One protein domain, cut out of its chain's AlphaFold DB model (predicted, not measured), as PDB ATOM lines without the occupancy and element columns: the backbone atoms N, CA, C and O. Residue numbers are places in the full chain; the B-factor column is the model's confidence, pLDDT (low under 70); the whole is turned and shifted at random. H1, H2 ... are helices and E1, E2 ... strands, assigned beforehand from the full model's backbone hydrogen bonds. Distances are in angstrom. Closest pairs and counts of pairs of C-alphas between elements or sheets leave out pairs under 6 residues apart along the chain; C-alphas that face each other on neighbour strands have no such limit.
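This is residues 3 to 44 of the 158 residues of an uncharacterized protein of Methanothermobacter sp (UniProt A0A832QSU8). With little regular structure, this is an open, strung-out chain without a core: helix H2 makes one end, the short helix H1 lies partway, and beyond a wide bend residues 3 to 4 fold back beside residues 9 to 10 of E1, antiparallel. The printed part has 42 residues, 16 of them in named elements, in the order E1, H1, H2, mostly helix. It is extended, with a radius of gyration of the C-alphas of 15.7 A, and flat, spanning 43 by 26 by 10 A.

Find C-alpha 35 at (176.943, 225.783, 178.818); from there H2, residues 35 to 43, runs 11.6 A to C-alpha 43 at (181.632, 217.087, 184.969). H1 is residues 23 to 26. Look for E1, residues 9 to 11, from C-alpha 9 at (180.679, 250.284, 187.376).

H2 is apart from H1 and from E1, and H1 is apart from E1. E1 pairs with no named strand. In H2 every O i to N i+4 pair is within hydrogen-bond range; H1 is too short for such a pair, but its one O i to N i+3 pair is within range.

The C-alphas farthest apart, of Glu 16 and Gly 44, are 44.6 A apart. The link from E1 to H1 is long, with 11 residues. The printed part has no cut, and no printed residue is under 70 in pLDDT.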
ATOM      1  N   ILE A   3     186.516 253.667 186.204       77.75
ATOM      2  CA  ILE A   3     185.320 253.550 187.053       77.75
ATOM      3  C   ILE A   3     184.394 254.721 186.728       77.75
ATOM      4  O   ILE A   3     184.788 255.877 186.901       77.75
ATOM      5  N   ASN A   4     183.167 254.436 186.293       82.00
ATOM      6  CA  ASN A   4     182.110 255.437 186.265       82.00
ATOM      7  C   ASN A   4     181.679 255.710 187.714       82.00
ATOM      8  O   ASN A   4     181.030 254.872 188.334       82.00
ATOM      9  N   LYS A   5     182.061 256.868 188.264       79.94
ATOM     10  CA  LYS A   5     181.790 257.215 189.671       79.94
ATOM     11  C   LYS A   5     180.302 257.385 189.987       79.94
ATOM     12  O   LYS A   5     179.930 257.190 191.136       79.94
ATOM     13  N   MET A   6     179.475 257.745 189.002       81.56
ATOM     14  CA  MET A   6     178.029 257.890 189.201       81.56
ATOM     15  C   MET A   6     177.323 256.536 189.265       81.56
ATOM     16  O   MET A   6     176.448 256.337 190.095       81.56
ATOM     17  N   GLU A   7     177.712 255.607 188.393       79.31
ATOM     18  CA  GLU A   7     177.071 254.290 188.284       79.31
ATOM     19  C   GLU A   7     177.754 253.211 189.139       79.31
ATOM     20  O   GLU A   7     177.211 252.127 189.314       79.31
ATOM     21  N   GLY A   8     178.967 253.463 189.638       74.94
ATOM     22  CA  GLY A   8     179.738 252.491 190.418       74.94
ATOM     23  C   GLY A   8     180.267 251.300 189.609       74.94
ATOM     24  O   GLY A   8     180.682 250.299 190.194       74.94
ATOM     25  N   VAL A   9     180.279 251.384 188.274       78.06
ATOM     26  CA  VAL A   9     180.679 250.284 187.376       78.06
ATOM     27  C   VAL A   9     181.986 250.570 186.641       78.06
ATOM     28  O   VAL A   9     182.326 251.717 186.343       78.06
ATOM     29  N   TYR A  10     182.724 249.510 186.303       77.31
ATOM     30  CA  TYR A  10     183.876 249.616 185.407       77.31
ATOM     31  C   TYR A  10     183.399 249.674 183.959       77.31
ATOM     32  O   TYR A  10     182.718 248.763 183.493       77.31
ATOM     33  N   ARG A  11     183.816 250.708 183.227       77.88
ATOM     34  CA  ARG A  11     183.580 250.826 181.788       77.88
ATOM     35  C   ARG A  11     184.877 250.608 181.001       77.88
ATOM     36  O   ARG A  11     185.966 250.964 181.483       77.88
ATOM     37  N   PRO A  12     184.809 249.995 179.805       77.81
ATOM     38  CA  PRO A  12     185.945 249.971 178.894       77.81
ATOM     39  C   PRO A  12     186.364 251.407 178.559       77.81
ATOM     40  O   PRO A  12     185.535 252.312 178.501       77.81
ATOM     41  N   LEU A  13     187.671 251.620 178.395       78.94
ATOM     42  CA  LEU A  13     188.172 252.895 177.888       78.94
ATOM     43  C   LEU A  13     188.083 252.821 176.364       78.94
ATOM     44  O   LEU A  13     188.658 251.901 175.786       78.94
ATOM     45  N   VAL A  14     187.352 253.744 175.751       80.56
ATOM     46  CA  VAL A  14     187.246 253.864 174.295       80.56
ATOM     47  C   VAL A  14     187.902 255.195 173.936       80.56
ATOM     48  O   VAL A  14     187.452 256.236 174.407       80.56
ATOM     49  N   ASN A  15     189.030 255.143 173.223       77.19
ATOM     50  CA  ASN A  15     189.840 256.332 172.918       77.19
ATOM     51  C   ASN A  15     189.246 257.176 171.776       77.19
ATOM     52  O   ASN A  15     189.571 258.351 171.658       77.19
ATOM     53  N   GLU A  16     188.393 256.566 170.955       82.31
ATOM     54  CA  GLU A  16     187.745 257.149 169.779       82.31
ATOM     55  C   GLU A  16     186.252 256.788 169.789       82.31
ATOM     56  O   GLU A  16     185.798 256.013 170.635       82.31
ATOM     57  N   GLU A  17     185.468 257.337 168.864       84.19
ATOM     58  CA  GLU A  17     184.077 256.913 168.699       84.19
ATOM     59  C   GLU A  17     183.989 255.426 168.310       84.19
ATOM     60  O   GLU A  17     184.874 254.858 167.666       84.19
ATOM     61  N   CYS A  18     182.915 254.760 168.740       83.88
ATOM     62  CA  CYS A  18     182.721 253.339 168.477       83.88
ATOM     63  C   CYS A  18     182.455 253.097 166.984       83.88
ATOM     64  O   CYS A  18     181.327 253.231 166.529       83.88
ATOM     65  N   GLY A  19     183.471 252.657 166.238       88.88
ATOM     66  CA  GLY A  19     183.342 252.273 164.825       88.88
ATOM     67  C   GLY A  19     182.738 250.883 164.578       88.88
ATOM     68  O   GLY A  19     183.078 250.250 163.587       88.88
ATOM     69  N   GLU A  20     181.945 250.352 165.514       88.12
ATOM     70  CA  GLU A  20     181.231 249.063 165.383       88.12
ATOM     71  C   GLU A  20     182.108 247.840 165.023       88.12
ATOM     72  O   GLU A  20     181.640 246.842 164.484       88.12
ATOM     73  N   CYS A  21     183.396 247.853 165.385       89.19
ATOM     74  CA  CYS A  21     184.358 246.807 165.000       89.19
ATOM     75  C   CYS A  21     184.084 245.392 165.567       89.19
ATOM     76  O   CYS A  21     184.778 244.435 165.212       89.19
ATOM     77  N   GLY A  22     183.144 245.245 166.507       88.44
ATOM     78  CA  GLY A  22     182.757 243.964 167.116       88.44
ATOM     79  C   GLY A  22     183.805 243.304 168.026       88.44
ATOM     80  O   GLY A  22     183.541 242.247 168.596       88.44
ATOM     81  N   VAL A  23     184.990 243.900 168.216       87.81
ATOM     82  CA  VAL A  23     186.060 243.326 169.058       87.81
ATOM     83  C   VAL A  23     185.598 243.141 170.503       87.81
ATOM     84  O   VAL A  23     185.897 242.117 171.109       87.81
ATOM     85  N   CYS A  24     184.830 244.091 171.042       85.12
ATOM     86  CA  CYS A  24     184.282 244.010 172.395       85.12
ATOM     87  C   CYS A  24     183.384 242.781 172.600       85.12
ATOM     88  O   CYS A  24     183.464 242.161 173.655       85.12
ATOM     89  N   LEU A  25     182.590 242.398 171.593       87.12
ATOM     90  CA  LEU A  25     181.730 241.213 171.635       87.12
ATOM     91  C   LEU A  25     182.559 239.929 171.576       87.12
ATOM     92  O   LEU A  25     182.332 239.021 172.368       87.12
ATOM     93  N   LYS A  26     183.586 239.894 170.717       86.00
ATOM     94  CA  LYS A  26     184.495 238.741 170.580       86.00
ATOM     95  C   LYS A  26     185.282 238.432 171.853       86.00
ATOM     96  O   LYS A  26     185.608 237.277 172.097       86.00
ATOM     97  N   VAL A  27     185.626 239.451 172.643       82.75
ATOM     98  CA  VAL A  27     186.361 239.272 173.910       82.75
ATOM     99  C   VAL A  27     185.445 239.201 175.133       82.75
ATOM    100  O   VAL A  27     185.939 238.997 176.243       82.75
ATOM    101  N   CYS A  28     184.135 239.415 174.967       81.94
ATOM    102  CA  CYS A  28     183.193 239.429 176.076       81.94
ATOM    103  C   CYS A  28     182.941 237.996 176.560       81.94
ATOM    104  O   CYS A  28     182.327 237.213 175.835       81.94
ATOM    105  N   PRO A  29     183.319 237.646 177.801       76.94
ATOM    106  CA  PRO A  29     183.122 236.292 178.317       76.94
ATOM    107  C   PRO A  29     181.645 235.939 178.554       76.94
ATOM    108  O   PRO A  29     181.352 234.795 178.874       76.94
ATOM    109  N   GLY A  30     180.730 236.913 178.464       79.81
ATOM    110  CA  GLY A  30     179.292 236.717 178.658       79.81
ATOM    111  C   GLY A  30     178.449 236.876 177.393       79.81
ATOM    112  O   GLY A  30     177.235 236.755 177.492       79.81
ATOM    113  N   HIS A  31     179.045 237.185 176.233       84.00
ATOM    114  CA  HIS A  31     178.276 237.354 174.995       84.00
ATOM    115  C   HIS A  31     177.725 236.016 174.497       84.00
ATOM    116  O   HIS A  31     176.540 235.917 174.197       84.00
ATOM    117  N   GLU A  32     178.574 234.990 174.479       80.50
ATOM    118  CA  GLU A  32     178.200 233.625 174.133       80.50
ATOM    119  C   GLU A  32     178.943 232.663 175.064       80.50
ATOM    120  O   GLU A  32     180.170 232.706 175.174       80.50
ATOM    121  N   VAL A  33     178.193 231.808 175.760       83.50
ATOM    122  CA  VAL A  33     178.740 230.732 176.595       83.50
ATOM    123  C   VAL A  33     178.020 229.443 176.228       83.50
ATOM    124  O   VAL A  33     176.814 229.317 176.433       83.50
ATOM    125  N   ASP A  34     178.762 228.466 175.710       88.38
ATOM    126  CA  ASP A  34     178.235 227.122 175.476       88.38
ATOM    127  C   ASP A  34     178.221 226.334 176.795       88.38
ATOM    128  O   ASP A  34     179.174 225.638 177.160       88.38
ATOM    129  N   PHE A  35     177.122 226.471 177.540       86.75
ATOM    130  CA  PHE A  35     176.943 225.783 178.818       86.75
ATOM    131  C   PHE A  35     176.966 224.257 178.679       86.75
ATOM    132  O   PHE A  35     177.445 223.586 179.590       86.75
ATOM    133  N   LYS A  36     176.504 223.692 177.556       89.38
ATOM    134  CA  LYS A  36     176.501 222.235 177.348       89.38
ATOM    135  C   LYS A  36     177.919 221.709 177.197       89.38
ATOM    136  O   LYS A  36     178.302 220.767 177.893       89.38
ATOM    137  N   ALA A  37     178.712 222.346 176.335       91.00
ATOM    138  CA  ALA A  37     180.115 221.995 176.158       91.00
ATOM    139  C   ALA A  37     180.906 222.188 177.460       91.00
ATOM    140  O   ALA A  37     181.684 221.311 177.840       91.00
ATOM    141  N   MET A  38     180.668 223.290 178.179       89.38
ATOM    142  CA  MET A  38     181.333 223.572 179.450       89.38
ATOM    143  C   MET A  38     180.977 222.544 180.534       89.38
ATOM    144  O   MET A  38     181.877 222.025 181.191       89.38
ATOM    145  N   ASN A  39     179.696 222.201 180.698       91.00
ATOM    146  CA  ASN A  39     179.267 221.194 181.672       91.00
ATOM    147  C   ASN A  39     179.872 219.823 181.345       91.00
ATOM    148  O   ASN A  39     180.484 219.195 182.206       91.00
ATOM    149  N   LYS A  40     179.813 219.402 180.075       93.00
ATOM    150  CA  LYS A  40     180.420 218.146 179.621       93.00
ATOM    151  C   LYS A  40     181.930 218.106 179.859       93.00
ATOM    152  O   LYS A  40     182.448 217.068 180.251       93.00
ATOM    153  N   PHE A  41     182.630 219.219 179.650       93.81
ATOM    154  CA  PHE A  41     184.066 219.313 179.909       93.81
ATOM    155  C   PHE A  41     184.407 219.208 181.404       93.81
ATOM    156  O   PHE A  41     185.374 218.540 181.760       93.81
ATOM    157  N   ILE A  42     183.625 219.851 182.276       91.25
ATOM    158  CA  ILE A  42     183.913 219.928 183.717       91.25
ATOM    159  C   ILE A  42     183.466 218.665 184.462       91.25
ATOM    160  O   ILE A  42     184.214 218.155 185.294       91.25
ATOM    161  N   SER A  43     182.250 218.180 184.205       90.00
ATOM    162  CA  SER A  43     181.632 217.087 184.969       90.00
ATOM    163  C   SER A  43     181.350 215.829 184.149       90.00
ATOM    164  O   SER A  43     180.933 214.822 184.716       90.00
ATOM    165  N   GLY A  44     181.532 215.862 182.826       92.88
ATOM    166  CA  GLY A  44     181.106 214.777 181.936       92.88
ATOM    167  C   GLY A  44     179.596 214.738 181.678       92.88
ATOM    168  O   GLY A  44     179.140 213.927 180.872       92.88
TER     169      GLY A  44